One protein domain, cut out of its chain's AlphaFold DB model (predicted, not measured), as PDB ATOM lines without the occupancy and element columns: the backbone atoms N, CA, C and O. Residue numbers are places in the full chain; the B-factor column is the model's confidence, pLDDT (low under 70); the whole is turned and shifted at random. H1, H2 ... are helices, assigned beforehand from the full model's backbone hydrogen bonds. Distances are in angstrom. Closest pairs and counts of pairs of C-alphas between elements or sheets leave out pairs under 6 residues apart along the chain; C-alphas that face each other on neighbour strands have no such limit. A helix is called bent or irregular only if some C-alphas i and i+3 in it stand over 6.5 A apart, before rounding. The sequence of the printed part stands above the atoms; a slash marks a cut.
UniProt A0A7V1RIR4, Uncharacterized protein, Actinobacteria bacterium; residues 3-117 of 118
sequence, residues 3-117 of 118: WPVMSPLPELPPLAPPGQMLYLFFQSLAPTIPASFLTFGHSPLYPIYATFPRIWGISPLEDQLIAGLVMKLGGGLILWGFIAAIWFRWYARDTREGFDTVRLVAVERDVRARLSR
ATOM      1  N   TRP A   3     195.452 122.829 110.240       93.31
ATOM      2  CA  TRP A   3     196.180 121.563 110.095       93.31
ATOM      3  C   TRP A   3     197.689 121.657 110.417       93.31
ATOM      4  O   TRP A   3     198.158 120.793 111.154       93.31
ATOM      5  N   PRO A   4     198.450 122.704 110.014       93.31
ATOM      6  CA  PRO A   4     199.887 122.756 110.284       93.31
ATOM      7  C   PRO A   4     200.212 122.901 111.774       93.31
ATOM      8  O   PRO A   4     201.367 122.754 112.155       93.31
ATOM      9  N   VAL A   5     199.219 123.217 112.611       94.38
ATOM     10  CA  VAL A   5     199.380 123.496 114.044       94.38
ATOM     11  C   VAL A   5     198.725 122.419 114.908       94.38
ATOM     12  O   VAL A   5     199.279 122.029 115.931       94.38
ATOM     13  N   MET A   6     197.547 121.932 114.507       92.25
ATOM     14  CA  MET A   6     196.687 121.083 115.342       92.25
ATOM     15  C   MET A   6     196.302 119.755 114.681       92.25
ATOM     16  O   MET A   6     195.291 119.169 115.063       92.25
ATOM     17  N   SER A   7     197.043 119.283 113.676       92.31
ATOM     18  CA  SER A   7     196.674 118.025 113.025       92.31
ATOM     19  C   SER A   7     196.684 116.842 114.008       92.31
ATOM     20  O   SER A   7     197.704 116.615 114.666       92.31
ATOM     21  N   PRO A   8     195.578 116.078 114.104       88.62
ATOM     22  CA  PRO A   8     195.521 114.845 114.883       88.62
ATOM     23  C   PRO A   8     195.945 113.613 114.067       88.62
ATOM     24  O   PRO A   8     196.063 112.527 114.629       88.62
ATOM     25  N   LEU A   9     196.117 113.762 112.750       90.31
ATOM     26  CA  LEU A   9     196.354 112.657 111.827       90.31
ATOM     27  C   LEU A   9     197.845 112.298 111.792       90.31
ATOM     28  O   LEU A   9     198.660 113.180 111.492       90.31
ATOM     29  N   PRO A  10     198.219 111.028 112.038       85.69
ATOM     30  CA  PRO A  10     199.603 110.575 111.923       85.69
ATOM     31  C   PRO A  10     200.198 110.786 110.526       85.69
ATOM     32  O   PRO A  10     201.399 111.016 110.401       85.69
ATOM     33  N   GLU A  11     199.371 110.733 109.480       91.75
ATOM     34  CA  GLU A  11     199.792 110.862 108.080       91.75
ATOM     35  C   GLU A  11     200.080 112.318 107.679       91.75
ATOM     36  O   GLU A  11     200.782 112.570 106.701       91.75
ATOM     37  N   LEU A  12     199.542 113.284 108.428       89.62
ATOM     38  CA  LEU A  12     199.694 114.719 108.185       89.62
ATOM     39  C   LEU A  12     200.061 115.428 109.492       89.62
ATOM     40  O   LEU A  12     199.254 116.208 109.993       89.62
ATOM     41  N   PRO A  13     201.234 115.166 110.086       92.31
ATOM     42  CA  PRO A  13     201.575 115.705 111.396       92.31
ATOM     43  C   PRO A  13     201.680 117.241 111.376       92.31
ATOM     44  O   PRO A  13     201.958 117.841 110.331       92.31
ATOM     45  N   PRO A  14     201.489 117.903 112.532       94.88
ATOM     46  CA  PRO A  14     201.722 119.336 112.642       94.88
ATOM     47  C   PRO A  14     203.202 119.669 112.390       94.88
ATOM     48  O   PRO A  14     204.096 118.852 112.620       94.88
ATOM     49  N   LEU A  15     203.471 120.898 111.945       94.88
ATOM     50  CA  LEU A  15     204.826 121.392 111.699       94.88
ATOM     51  C   LEU A  15     205.656 121.413 112.988       94.88
ATOM     52  O   LEU A  15     205.121 121.441 114.098       94.88
ATOM     53  N   ALA A  16     206.980 121.490 112.852       94.44
ATOM     54  CA  ALA A  16     207.848 121.797 113.986       94.44
ATOM     55  C   ALA A  16     207.453 123.149 114.624       94.44
ATOM     56  O   ALA A  16     206.996 124.040 113.898       94.44
ATOM     57  N   PRO A  17     207.650 123.358 115.943       95.56
ATOM     58  CA  PRO A  17     207.172 124.559 116.633       95.56
ATOM     59  C   PRO A  17     207.571 125.893 115.972       95.56
ATOM     60  O   PRO A  17     206.692 126.743 115.815       95.56
ATOM     61  N   PRO A  18     208.814 126.084 115.477       95.94
ATOM     62  CA  PRO A  18     209.163 127.286 114.712       95.94
ATOM     63  C   PRO A  18     208.341 127.462 113.427       95.94
ATOM     64  O   PRO A  18     207.902 128.567 113.115       95.94
ATOM     65  N   GLY A  19     208.070 126.368 112.708       96.56
ATOM     66  CA  GLY A  19     207.241 126.374 111.501       96.56
ATOM     67  C   GLY A  19     205.773 126.699 111.786       96.56
ATOM     68  O   GLY A  19     205.161 127.445 111.025       96.56
ATOM     69  N   GLN A  20     205.222 126.214 112.905       97.19
ATOM     70  CA  GLN A  20     203.867 126.575 113.346       97.19
ATOM     71  C   GLN A  20     203.753 128.080 113.620       97.19
ATOM     72  O   GLN A  20     202.813 128.724 113.156       97.19
ATOM     73  N   MET A  21     204.725 128.645 114.344       97.81
ATOM     74  CA  MET A  21     204.751 130.077 114.658       97.81
ATOM     75  C   MET A  21     204.860 130.928 113.389       97.81
ATOM     76  O   MET A  21     204.101 131.882 113.228       97.81
ATOM     77  N   LEU A  22     205.743 130.548 112.459       97.56
ATOM     78  CA  LEU A  22     205.908 131.243 111.181       97.56
ATOM     79  C   LEU A  22     204.626 131.198 110.338       97.56
ATOM     80  O   LEU A  22     204.198 132.215 109.791       97.56
ATOM     81  N   TYR A  23     203.983 130.031 110.274       96.75
ATOM     82  CA  TYR A  23     202.715 129.857 109.576       96.75
ATOM     83  C   TYR A  23     201.620 130.777 110.140       96.75
ATOM     84  O   TYR A  23     200.987 131.520 109.387       96.75
ATOM     85  N   LEU A  24     201.429 130.780 111.465       97.00
ATOM     86  CA  LEU A  24     200.434 131.627 112.133       97.00
ATOM     87  C   LEU A  24     200.745 133.122 111.981       97.00
ATOM     88  O   LEU A  24     199.823 133.922 111.804       97.00
ATOM     89  N   PHE A  25     202.026 133.499 112.001       96.81
ATOM     90  CA  PHE A  25     202.461 134.875 111.775       96.81
ATOM     91  C   PHE A  25     202.019 135.371 110.397       96.81
ATOM     92  O   PHE A  25     201.323 136.383 110.313       96.81
ATOM     93  N   PHE A  26     202.324 134.633 109.326       96.19
ATOM     94  CA  PHE A  26     201.884 135.005 107.978       96.19
ATOM     95  C   PHE A  26     200.362 134.974 107.831       96.19
ATOM     96  O   PHE A  26     199.782 135.872 107.214       96.19
ATOM     97  N   GLN A  27     199.694 134.002 108.458       95.38
ATOM     98  CA  GLN A  27     198.233 133.957 108.489       95.38
ATOM     99  C   GLN A  27     197.634 135.215 109.145       95.38
ATOM    100  O   GLN A  27     196.566 135.666 108.735       95.38
ATOM    101  N   SER A  28     198.323 135.832 110.113       95.12
ATOM    102  CA  SER A  28     197.876 137.077 110.757       95.12
ATOM    103  C   SER A  28     197.965 138.321 109.857       95.12
ATOM    104  O   SER A  28     197.318 139.339 110.142       95.12
ATOM    105  N   LEU A  29     198.734 138.247 108.763       95.19
ATOM    106  CA  LEU A  29     198.944 139.361 107.837       95.19
ATOM    107  C   LEU A  29     197.836 139.463 106.788       95.19
ATOM    108  O   LEU A  29     197.398 140.577 106.502       95.19
ATOM    109  N   ALA A  30     197.340 138.341 106.260       90.88
ATOM    110  CA  ALA A  30     196.344 138.338 105.183       90.88
ATOM    111  C   ALA A  30     195.061 139.150 105.499       90.88
ATOM    112  O   ALA A  30     194.642 139.942 104.653       90.88
ATOM    113  N   PRO A  31     194.479 139.086 106.717       90.81
ATOM    114  CA  PRO A  31     193.300 139.881 107.078       90.81
ATOM    115  C   PRO A  31     193.555 141.393 107.179       90.81
ATOM    116  O   PRO A  31     192.611 142.166 107.317       90.81
ATOM    117  N   THR A  32     194.813 141.842 107.127       92.94
ATOM    118  CA  THR A  32     195.155 143.274 107.214       92.94
ATOM    119  C   THR A  32     194.625 144.055 106.018       92.94
ATOM    120  O   THR A  32     194.246 145.209 106.177       92.94
ATOM    121  N   ILE A  33     194.553 143.422 104.844       93.31
ATOM    122  CA  ILE A  33     194.052 144.059 103.623       93.31
ATOM    123  C   ILE A  33     192.570 144.446 103.774       93.31
ATOM    124  O   ILE A  33     192.266 145.628 103.684       93.31
ATOM    125  N   PRO A  34     191.624 143.530 104.063       91.81
ATOM    126  CA  PRO A  34     190.233 143.931 104.275       91.81
ATOM    127  C   PRO A  34     190.053 144.841 105.501       91.81
ATOM    128  O   PRO A  34     189.238 145.762 105.460       91.81
ATOM    129  N   ALA A  35     190.833 144.645 106.571       92.75
ATOM    130  CA  ALA A  35     190.776 145.519 107.743       92.75
ATOM    131  C   ALA A  35     191.174 146.971 107.427       92.75
ATOM    132  O   ALA A  35     190.584 147.892 107.992       92.75
ATOM    133  N   SER A  36     192.135 147.198 106.521       92.50
ATOM    134  CA  SER A  36     192.543 148.554 106.135       92.50
ATOM    135  C   SER A  36     191.434 149.283 105.375       92.50
ATOM    136  O   SER A  36     191.185 150.451 105.663       92.50
ATOM    137  N   PHE A  37     190.705 148.594 104.491       92.56
ATOM    138  CA  PHE A  37     189.535 149.166 103.817       92.56
ATOM    139  C   PHE A  37     188.423 149.538 104.804       92.56
ATOM    140  O   PHE A  37     187.823 150.603 104.674       92.56
ATOM    141  N   LEU A  38     188.173 148.692 105.810       91.56
ATOM    142  CA  LEU A  38     187.178 148.973 106.850       91.56
ATOM    143  C   LEU A  38     187.587 150.165 107.732       91.56
ATOM    144  O   LEU A  38     186.747 151.000 108.051       91.56
ATOM    145  N   THR A  39     188.870 150.265 108.088       89.88
ATOM    146  CA  THR A  39     189.381 151.253 109.059       89.88
ATOM    147  C   THR A  39     189.667 152.623 108.438       89.88
ATOM    148  O   THR A  39     189.426 153.641 109.077       89.88
ATOM    149  N   PHE A  40     190.185 152.666 107.206       90.12
ATOM    150  CA  PHE A  40     190.637 153.898 106.539       90.12
ATOM    151  C   PHE A  40     189.755 154.317 105.353       90.12
ATOM    152  O   PHE A  40     190.089 155.253 104.622       90.12
ATOM    153  N   GLY A  41     188.644 153.615 105.118       87.88
ATOM    154  CA  GLY A  41     187.652 154.019 104.126       87.88
ATOM    155  C   GLY A  41     187.024 155.366 104.491       87.88
ATOM    156  O   GLY A  41     186.801 155.648 105.660       87.88
ATOM    157  N   HIS A  42     186.725 156.192 103.486       88.75
ATOM    158  CA  HIS A  42     186.043 157.486 103.670       88.75
ATOM    159  C   HIS A  42     184.530 157.398 103.412       88.75
ATOM    160  O   HIS A  42     183.783 158.317 103.739       88.75
ATOM    161  N   SER A  43     184.084 156.278 102.844       89.81
ATOM    162  CA  SER A  43     182.685 155.964 102.572       89.81
ATOM    163  C   SER A  43     182.376 154.565 103.107       89.81
ATOM    164  O   SER A  43     183.262 153.704 103.059       89.81
ATOM    165  N   PRO A  44     181.142 154.300 103.573       89.56
ATOM    166  CA  PRO A  44     180.741 152.958 103.971       89.56
ATOM    167  C   PRO A  44     180.885 151.977 102.800       89.56
ATOM    168  O   PRO A  44     180.330 152.203 101.724       89.56
ATOM    169  N   LEU A  45     181.586 150.867 103.024       89.94
ATOM    170  CA  LEU A  45     181.751 149.760 102.073       89.94
ATOM    171  C   LEU A  45     180.415 149.117 101.700       89.94
ATOM    172  O   LEU A  45     180.268 148.563 100.613       89.94
ATOM    173  N   TYR A  46     179.435 149.221 102.594       88.44
ATOM    174  CA  TYR A  46     178.089 148.698 102.425       88.44
ATOM    175  C   TYR A  46     177.070 149.840 102.579       88.44
ATOM    176  O   TYR A  46     176.503 150.026 103.659       88.44
ATOM    177  N   PRO A  47     176.809 150.616 101.508       89.25
ATOM    178  CA  PRO A  47     175.968 151.815 101.565       89.25
ATOM    179  C   PRO A  47     174.541 151.555 102.048       89.25
ATOM    180  O   PRO A  47     173.918 152.440 102.626       89.25
ATOM    181  N   ILE A  48     174.030 150.336 101.853       90.44
ATOM    182  CA  ILE A  48     172.701 149.946 102.323       90.44
ATOM    183  C   ILE A  48     172.551 150.108 103.842       90.44
ATOM    184  O   ILE A  48     171.492 150.517 104.295       90.44
ATOM    185  N   TYR A  49     173.607 149.898 104.636       85.69
ATOM    186  CA  TYR A  49     173.520 150.073 106.091       85.69
ATOM    187  C   TYR A  49     173.368 151.538 106.509       85.69
ATOM    188  O   TYR A  49     172.917 151.811 107.617       85.69
ATOM    189  N   ALA A  50     173.672 152.493 105.624       88.25
ATOM    190  CA  ALA A  50     173.444 153.907 105.895       88.25
ATOM    191  C   ALA A  50     171.959 154.305 105.825       88.25
ATOM    192  O   ALA A  50     171.603 155.378 106.313       88.25
ATOM    193  N   THR A  51     171.095 153.470 105.233       90.12
ATOM    194  CA  THR A  51     169.652 153.747 105.122       90.12
ATOM    195  C   THR A  51     168.861 153.275 106.341       90.12
ATOM    196  O   THR A  51     167.703 153.659 106.504       90.12
ATOM    197  N   PHE A  52     169.469 152.467 107.217       87.81
ATOM    198  CA  PHE A  52     168.795 151.934 108.392       87.81
ATOM    199  C   PHE A  52     168.751 152.925 109.568       87.81
ATOM    200  O   PHE A  52     169.636 153.776 109.715       87.81
ATOM    201  N   PRO A  53     167.733 152.815 110.444       86.88
ATOM    202  CA  PRO A  53     167.658 153.605 111.670       86.88
ATOM    203  C   PRO A  53     168.861 153.353 112.592       86.88
ATOM    204  O   PRO A  53     169.250 152.211 112.832       86.88
ATOM    205  N   ARG A  54     169.429 154.423 113.159       87.56
ATOM    206  CA  ARG A  54     170.610 154.352 114.039       87.56
ATOM    207  C   ARG A  54     170.189 154.104 115.483       87.56
ATOM    208  O   ARG A  54     169.852 155.038 116.201       87.56
ATOM    209  N   ILE A  55     170.247 152.847 115.912       87.25
ATOM    210  CA  ILE A  55     169.863 152.430 117.273       87.25
ATOM    211  C   ILE A  55     170.829 152.905 118.373       87.25
ATOM    212  O   ILE A  55     170.395 153.147 119.493       87.25
ATOM    213  N   TRP A  56     172.117 153.088 118.056       85.75
ATOM    214  CA  TRP A  56     173.161 153.489 119.016       85.75
ATOM    215  C   TRP A  56     173.679 154.921 118.804       85.75
ATOM    216  O   TRP A  56     174.625 155.335 119.463       85.75
ATOM    217  N   GLY A  57     173.115 155.673 117.851       88.88
ATOM    218  CA  GLY A  57     173.594 157.017 117.491       88.88
ATOM    219  C   GLY A  57     174.950 157.065 116.765       88.88
ATOM    220  O   GLY A  57     175.389 158.147 116.391       88.88
ATOM    221  N   ILE A  58     175.585 155.916 116.520       91.12
ATOM    222  CA  ILE A  58     176.876 155.788 115.831       91.12
ATOM    223  C   ILE A  58     176.690 156.005 114.321       91.12
ATOM    224  O   ILE A  58     175.689 155.575 113.732       91.12
ATOM    225  N   SER A  59     177.632 156.700 113.676       90.88
ATOM    226  CA  SER A  59     177.605 156.869 112.220       90.88
ATOM    227  C   SER A  59     177.992 155.569 111.487       90.88
ATOM    228  O   SER A  59     178.792 154.791 112.001       90.88
ATOM    229  N   PRO A  60     177.500 155.323 110.255       90.56
ATOM    230  CA  PRO A  60     177.879 154.126 109.490       90.56
ATOM    231  C   PRO A  60     179.393 153.983 109.264       90.56
ATOM    232  O   PRO A  60     179.904 152.877 109.129       90.56
ATOM    233  N   LEU A  61     180.107 155.110 109.213       92.12
ATOM    234  CA  LEU A  61     181.554 155.132 109.038       92.12
ATOM    235  C   LEU A  61     182.292 154.725 110.321       92.12
ATOM    236  O   LEU A  61     183.224 153.927 110.262       92.12
ATOM    237  N   GLU A  62     181.857 155.232 111.478       92.75
ATOM    238  CA  GLU A  62     182.407 154.830 112.778       92.75
ATOM    239  C   GLU A  62     182.140 153.357 113.079       92.75
ATOM    240  O   GLU A  62     183.046 152.662 113.534       92.75
ATOM    241  N   ASP A  63     180.934 152.863 112.791       92.19
ATOM    242  CA  ASP A  63     180.584 151.454 113.000       92.19
ATOM    243  C   ASP A  63     181.497 150.526 112.182       92.19
ATOM    244  O   ASP A  63     182.068 149.568 112.706       92.19
ATOM    245  N   GLN A  64     181.748 150.876 110.916       94.00
ATOM    246  CA  GLN A  64     182.680 150.150 110.055       94.00
ATOM    247  C   GLN A  64     184.121 150.178 110.580       94.00
ATOM    248  O   GLN A  64     184.806 149.150 110.552       94.00
ATOM    249  N   LEU A  65     184.589 151.338 111.043       95.00
ATOM    250  CA  LEU A  65     185.924 151.484 111.619       95.00
ATOM    251  C   LEU A  65     186.069 150.577 112.842       95.00
ATOM    252  O   LEU A  65     187.034 149.815 112.935       95.00
ATOM    253  N   ILE A  66     185.089 150.608 113.748       94.69
ATOM    254  CA  ILE A  66     185.061 149.751 114.938       94.69
ATOM    255  C   ILE A  66     185.054 148.280 114.519       94.69
ATOM    256  O   ILE A  66     185.852 147.503 115.041       94.69
ATOM    257  N   ALA A  67     184.234 147.895 113.540       92.75
ATOM    258  CA  ALA A  67     184.194 146.529 113.023       92.75
ATOM    259  C   ALA A  67     185.552 146.081 112.451       92.75
ATOM    260  O   ALA A  67     186.014 144.975 112.746       92.75
ATOM    261  N   GLY A  68     186.230 146.945 111.688       94.19
ATOM    262  CA  GLY A  68     187.572 146.694 111.157       94.19
ATOM    263  C   GLY A  68     188.611 146.484 112.260       94.19
ATOM    264  O   GLY A  68     189.377 145.512 112.214       94.19
ATOM    265  N   LEU A  69     188.596 147.342 113.283       95.62
ATOM    266  CA  LEU A  69     189.480 147.233 114.444       95.62
ATOM    267  C   LEU A  69     189.198 145.968 115.258       95.62
ATOM    268  O   LEU A  69     190.127 145.218 115.559       95.62
ATOM    269  N   VAL A  70     187.933 145.693 115.576       95.50
ATOM    270  CA  VAL A  70     187.519 144.510 116.344       95.50
ATOM    271  C   VAL A  70     187.905 143.232 115.608       95.50
ATOM    272  O   VAL A  70     188.502 142.341 116.210       95.50
ATOM    273  N   MET A  71     187.642 143.150 114.302       94.19
ATOM    274  CA  MET A  71     188.037 142.003 113.485       94.19
ATOM    275  C   MET A  71     189.558 141.801 113.501       94.19
ATOM    276  O   MET A  71     190.033 140.682 113.722       94.19
ATOM    277  N   LYS A  72     190.334 142.872 113.279       94.25
ATOM    278  CA  LYS A  72     191.798 142.781 113.202       94.25
ATOM    279  C   LYS A  72     192.416 142.410 114.546       94.25
ATOM    280  O   LYS A  72     193.278 141.529 114.592       94.25
ATOM    281  N   LEU A  73     191.994 143.072 115.618       95.81
ATOM    282  CA  LEU A  73     192.534 142.855 116.955       95.81
ATOM    283  C   LEU A  73     192.055 141.523 117.527       95.81
ATOM    284  O   LEU A  73     192.880 140.758 118.006       95.81
ATOM    285  N   GLY A  74     190.770 141.192 117.408       95.88
ATOM    286  CA  GLY A  74     190.224 139.926 117.896       95.88
ATOM    287  C   GLY A  74     190.876 138.716 117.227       95.88
ATOM    288  O   GLY A  74     191.419 137.845 117.907       95.88
ATOM    289  N   GLY A  75     190.905 138.687 115.889       93.44
ATOM    290  CA  GLY A  75     191.569 137.609 115.149       93.44
ATOM    291  C   GLY A  75     193.081 137.564 115.394       93.44
ATOM    292  O   GLY A  75     193.657 136.487 115.551       93.44
ATOM    293  N   GLY A  76     193.721 138.735 115.481       95.69
ATOM    294  CA  GLY A  76     195.140 138.859 115.805       95.69
ATOM    295  C   GLY A  76     195.477 138.282 117.179       95.69
ATOM    296  O   GLY A  76     196.372 137.447 117.276       95.69
ATOM    297  N   LEU A  77     194.734 138.658 118.220       97.31
ATOM    298  CA  LEU A  77     194.943 138.183 119.590       97.31
ATOM    299  C   LEU A  77     194.868 136.659 119.691       97.31
ATOM    300  O   LEU A  77     195.686 136.059 120.383       97.31
ATOM    301  N   ILE A  78     193.945 136.025 118.964       96.38
ATOM    302  CA  ILE A  78     193.847 134.561 118.926       96.38
ATOM    303  C   ILE A  78     195.131 133.962 118.342       96.38
ATOM    304  O   ILE A  78     195.779 133.146 118.995       96.38
ATOM    305  N   LEU A  79     195.539 134.377 117.138       96.88
ATOM    306  CA  LEU A  79     196.717 133.804 116.472       96.88
ATOM    307  C   LEU A  79     198.003 134.049 117.269       96.88
ATOM    308  O   LEU A  79     198.792 133.124 117.463       96.88
ATOM    309  N   TRP A  80     198.190 135.266 117.777       97.88
ATOM    310  CA  TRP A  80     199.346 135.620 118.598       97.88
ATOM    311  C   TRP A  80     199.335 134.917 119.959       97.88
ATOM    312  O   TRP A  80     200.398 134.536 120.445       97.88
ATOM    313  N   GLY A  81     198.160 134.646 120.533       98.12
ATOM    314  CA  GLY A  81     198.016 133.804 121.722       98.12
ATOM    315  C   GLY A  81     198.496 132.368 121.489       98.12
ATOM    316  O   GLY A  81     199.232 131.823 122.313       98.12
ATOM    317  N   PHE A  82     198.165 131.770 120.339       97.75
ATOM    318  CA  PHE A  82     198.694 130.455 119.955       97.75
ATOM    319  C   PHE A  82     200.210 130.484 119.732       97.75
ATOM    320  O   PHE A  82     200.901 129.597 120.230       97.75
ATOM    321  N   ILE A  83     200.737 131.503 119.041       98.06
ATOM    322  CA  ILE A  83     202.188 131.684 118.857       98.06
ATOM    323  C   ILE A  83     202.888 131.747 120.217       98.06
ATOM    324  O   ILE A  83     203.843 131.007 120.441       98.06
ATOM    325  N   ALA A  84     202.384 132.570 121.140       98.38
ATOM    326  CA  ALA A  84     202.934 132.686 122.485       98.38
ATOM    327  C   ALA A  84     202.908 131.335 123.217       98.38
ATOM    328  O   ALA A  84     203.934 130.893 123.730       98.38
ATOM    329  N   ALA A  85     201.775 130.630 123.211       97.69
ATOM    330  CA  ALA A  85     201.659 129.318 123.847       97.69
ATOM    331  C   ALA A  85     202.635 128.284 123.254       97.69
ATOM    332  O   ALA A  85     203.254 127.524 124.002       97.69
ATOM    333  N   ILE A  86     202.795 128.251 121.927       96.88
ATOM    334  CA  ILE A  86     203.753 127.370 121.244       96.88
ATOM    335  C   ILE A  86     205.182 127.735 121.646       96.88
ATOM    336  O   ILE A  86     205.944 126.838 122.002       96.88
ATOM    337  N   TRP A  87     205.521 129.027 121.650       97.19
ATOM    338  CA  TRP A  87     206.834 129.520 122.054       97.19
ATOM    339  C   TRP A  87     207.178 129.102 123.484       97.19
ATOM    340  O   TRP A  87     208.194 128.443 123.685       97.19
ATOM    341  N   PHE A  88     206.309 129.387 124.461       97.12
ATOM    342  CA  PHE A  88     206.551 129.036 125.867       97.12
ATOM    343  C   PHE A  88     206.720 127.524 126.048       97.12
ATOM    344  O   PHE A  88     207.624 127.074 126.752       97.12
ATOM    345  N   ARG A  89     205.875 126.720 125.388       94.56
ATOM    346  CA  ARG A  89     205.949 125.253 125.458       94.56
ATOM    347  C   ARG A  89     207.215 124.705 124.806       94.56
ATOM    348  O   ARG A  89     207.782 123.745 125.319       94.56
ATOM    349  N   TRP A  90     207.624 125.269 123.674       94.50
ATOM    350  CA  TRP A  90     208.832 124.858 122.966       94.50
ATOM    351  C   TRP A  90     210.088 125.265 123.737       94.50
ATOM    352  O   TRP A  90     210.909 124.406 124.035       94.50
ATOM    353  N   TYR A  91     210.174 126.521 124.172       93.44
ATOM    354  CA  TYR A  91     211.285 127.049 124.964       93.44
ATOM    355  C   TYR A  91     211.488 126.278 126.278       93.44
ATOM    356  O   TYR A  91     212.614 125.929 126.635       93.44
ATOM    357  N   ALA A  92     210.400 125.938 126.980       92.62
ATOM    358  CA  ALA A  92     210.472 125.145 128.206       92.62
ATOM    359  C   ALA A  92     210.959 123.701 127.976       92.62
ATOM    360  O   ALA A  92     211.546 123.114 128.884       92.62
ATOM    361  N   ARG A  93     210.713 123.115 126.795       89.31
ATOM    362  CA  ARG A  93     211.252 121.794 126.418       89.31
ATOM    363  C   ARG A  93     212.729 121.891 126.056       89.31
ATOM    364  O   ARG A  93     213.525 121.147 126.610       89.31
ATOM    365  N   ASP A  94     213.082 122.858 125.219       84.50
ATOM    366  CA  ASP A  94     214.452 123.068 124.738       84.50
ATOM    367  C   ASP A  94     215.422 123.379 125.892       84.50
ATOM    368  O   ASP A  94     216.505 122.808 125.992       84.50
ATOM    369  N   THR A  95     214.979 124.181 126.867       79.06
ATOM    370  CA  THR A  95     215.766 124.491 128.073       79.06
ATOM    371  C   THR A  95     215.982 123.263 128.970       79.06
ATOM    372  O   THR A  95     216.999 123.171 129.653       79.06
ATOM    373  N   ARG A  96     215.044 122.303 128.983       71.38
ATOM    374  CA  ARG A  96     215.185 121.041 129.736       71.38
ATOM    375  C   ARG A  96     216.079 120.030 129.021       71.38
ATOM    376  O   ARG A  96     216.732 119.240 129.694       71.38
ATOM    377  N   GLU A  97     216.098 120.055 127.691       65.38
ATOM    378  CA  GLU A  97     216.909 119.159 126.856       65.38
ATOM    379  C   GLU A  97     218.321 119.705 126.573       65.38
ATOM    380  O   GLU A  97     219.159 118.971 126.053       65.38
ATOM    381  N   GLY A  98     218.621 120.944 126.985       57.22
ATOM    382  CA  GLY A  98     219.980 121.445 127.200       57.22
ATOM    383  C   GLY A  98     220.942 121.163 126.047       57.22
ATOM    384  O   GLY A  98     221.912 120.436 126.236       57.22
ATOM    385  N   PHE A  99     220.673 121.724 124.863       57.97
ATOM    386  CA  PHE A  99     221.581 121.748 123.706       57.97
ATOM    387  C   PHE A  99     222.363 120.448 123.459       57.97
ATOM    388  O   PHE A  99     223.562 120.511 123.231       57.97
ATOM    389  N   ASP A 100     221.713 119.286 123.572       64.19
ATOM    390  CA  ASP A 100     222.216 117.933 123.286       64.19
ATOM    391  C   ASP A 100     223.747 117.741 123.395       64.19
ATOM    392  O   ASP A 100     224.406 117.135 122.543       64.19
ATOM    393  N   THR A 101     224.343 118.278 124.466       60.06
ATOM    394  CA  THR A 101     225.773 118.117 124.760       60.06
ATOM    395  C   THR A 101     226.076 116.638 124.947       60.06
ATOM    396  O   THR A 101     227.145 116.172 124.577       60.06
ATOM    397  N   VAL A 102     225.092 115.867 125.414       66.31
ATOM    398  CA  VAL A 102     225.148 114.409 125.509       66.31
ATOM    399  C   VAL A 102     225.271 113.759 124.128       66.31
ATOM    400  O   VAL A 102     226.134 112.895 123.964       66.31
ATOM    401  N   ARG A 103     224.495 114.172 123.112       73.81
ATOM    402  CA  ARG A 103     224.651 113.643 121.745       73.81
ATOM    403  C   ARG A 103     225.926 114.135 121.071       73.81
ATOM    404  O   ARG A 103     226.569 113.331 120.409       73.81
ATOM    405  N   LEU A 104     226.336 115.391 121.258       78.38
ATOM    406  CA  LEU A 104     227.614 115.888 120.728       78.38
ATOM    407  C   LEU A 104     228.802 115.123 121.325       78.38
ATOM    408  O   LEU A 104     229.655 114.641 120.582       78.38
ATOM    409  N   VAL A 105     228.806 114.907 122.641       80.06
ATOM    410  CA  VAL A 105     229.827 114.107 123.332       80.06
ATOM    411  C   VAL A 105     229.767 112.639 122.899       80.06
ATOM    412  O   VAL A 105     230.805 111.998 122.748       80.06
ATOM    413  N   ALA A 106     228.576 112.080 122.672       83.25
ATOM    414  CA  ALA A 106     228.432 110.721 122.153       83.25
ATOM    415  C   ALA A 106     228.961 110.589 120.714       83.25
ATOM    416  O   ALA A 106     229.644 109.613 120.406       83.25
ATOM    417  N   VAL A 107     228.705 111.579 119.855       85.06
ATOM    418  CA  VAL A 107     229.225 111.637 118.481       85.06
ATOM    419  C   VAL A 107     230.746 111.793 118.487       85.06
ATOM    420  O   VAL A 107     231.425 111.048 117.786       85.06
ATOM    421  N   GLU A 108     231.306 112.680 119.315       88.38
ATOM    422  CA  GLU A 108     232.762 112.813 119.468       88.38
ATOM    423  C   GLU A 108     233.412 111.515 119.957       88.38
ATOM    424  O   GLU A 108     234.474 111.129 119.460       88.38
ATOM    425  N   ARG A 109     232.770 110.811 120.898       84.69
ATOM    426  CA  ARG A 109     233.228 109.499 121.376       84.69
ATOM    427  C   ARG A 109     233.214 108.449 120.266       84.69
ATOM    428  O   ARG A 109     234.193 107.716 120.145       84.69
ATOM    429  N   ASP A 110     232.163 108.392 119.449       87.38
ATOM    430  CA  ASP A 110     232.061 107.420 118.349       87.38
ATOM    431  C   ASP A 110     233.060 107.729 117.220       87.38
ATOM    432  O   ASP A 110     233.749 106.836 116.727       87.38
ATOM    433  N   VAL A 111     233.221 109.008 116.861       89.25
ATOM    434  CA  VAL A 111     234.224 109.455 115.879       89.25
ATOM    435  C   VAL A 111     235.634 109.122 116.362       89.25
ATOM    436  O   VAL A 111     236.418 108.537 115.614       89.25
ATOM    437  N   ARG A 112     235.956 109.419 117.627       90.31
ATOM    438  CA  ARG A 112     237.259 109.083 118.212       90.31
ATOM    439  C   ARG A 112     237.502 107.573 118.224       90.31
ATOM    440  O   ARG A 112     238.596 107.155 117.861       90.31
ATOM    441  N   ALA A 113     236.496 106.769 118.570       89.56
ATOM    442  CA  ALA A 113     236.593 105.309 118.570       89.56
ATOM    443  C   ALA A 113     236.868 104.734 117.168       89.56
ATOM    444  O   ALA A 113     237.646 103.786 117.033       89.56
ATOM    445  N   ARG A 114     236.275 105.322 116.120       85.12
ATOM    446  CA  ARG A 114     236.519 104.934 114.720       85.12
ATOM    447  C   ARG A 114     237.913 105.317 114.231       85.12
ATOM    448  O   ARG A 114     238.518 104.531 113.516       85.12
ATOM    449  N   LEU A 115     238.429 106.476 114.638       87.94
ATOM    450  CA  LEU A 115     239.774 106.943 114.272       87.94
ATOM    451  C   LEU A 115     240.899 106.184 114.995       87.94
ATOM    452  O   LEU A 115     242.035 106.195 114.538       87.94
ATOM    453  N   SER A 116     240.596 105.532 116.120       83.31
ATOM    454  CA  SER A 116     241.544 104.710 116.885       83.31
ATOM    455  C   SER A 116     241.599 103.233 116.472       83.31
ATOM    456  O   SER A 116     242.355 102.471 117.076       83.31
ATOM    457  N   ARG A 117     240.794 102.796 115.494       72.62
ATOM    458  CA  ARG A 117     240.896 101.440 114.935       72.62
ATOM    459  C   ARG A 117     241.972 101.432 113.831       72.62
ATOM    460  O   ARG A 117     241.837 102.244 112.919       72.62
TER     461      ARG A 117
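Overview. This is residues 3 to 117 of the 118 residues of an uncharacterized protein of Actinobacteria bacterium (UniProt A0A7V1RIR4). One very long helix, H5, makes the long axis of a rod; H2 and H3 follow one another along one side of its first arm, H5a, and its second arm, H5b, sticks out free at a steep angle. The small H1 is near H2, and the small H4 is near the beginning of H5a. The printed part has 115 residues with five named helices in the order H1, H2, H3, H4, H5 and no named strand; its class is all helix. It is extended, with a radius of gyration of the C-alphas of 25.0 A, and spans 89 by 28 by 23 A.

Along the chain. Find C-alpha 60 at (177.879, 154.126, 109.490), where H5, residues 60 to 115, begins. By its hydrogen bonds it was assigned as one helix, but it is bent: C-alphas 96 and 99 are 8.8 A apart. Its arm H5a, residues 60 to 96, is 53.8 A long; its arm H5b, residues 99 to 115, is 25.3 A long and irregular, with C-alphas 99 and 102 8.4 A apart, and ends with C-alpha 115 at (239.774, 106.943, 114.272). Look next at H2, residues 17 to 29, 19.1 A long from C-alpha 17 at (207.172, 124.559, 116.633), and at H3, residues 32 to 40, 11.6 A long. H1, residues 3 to 6, is 5.3 A long, and H4, residues 47 to 51, is 7.5 A long.

Arrangement. Start on H5a, where residues 75 to 90 alone touch H2; the closest C-alphas, of Met 21 and Ile 83, are 5.2 A apart. The two run opposite ways at a shallow tilt of 9 degrees. Residues 64 to 72 of H5a alone touch H3, closest at the C-alphas of Thr 39 and Leu 65, 4.3 A. These two run opposite ways at a tilt of 37 degrees, only just steep. H2 and H3 meet only through their tight link. H1 and H2 only just touch, with 3 pairs of C-alphas within 8 A, the closest those of Val 5 and Gln 20, 5.5 A, and H2 takes part with residues 20 to 23 alone. H4 and H5a are close but not clearly touching, the closest C-alphas being those of Ala 50 and Pro 60, 5.7 A. H5b stands at a steep tilt of 44 degrees to H5a and touches no helix. In H3 every O i to N i+4 pair is within hydrogen-bond range; in H2 8 of 9 are, in H5a 32 of 33, in H5b 12 of 13, and in H4 0 of 1, beside 2 of 2 O i to N i+3 pairs, while H1 is too short for an O i to N i+4 pair.

Size, cuts and confidence. The two C-alphas farthest apart, of Pro 53 and Arg 117, are 90.0 A apart. Residues 53 to 58 and 92 to 117 stand free. The printed part has no cut and no long link. Its mean pLDDT is 89.8, and residues 97 to 102 are under 70.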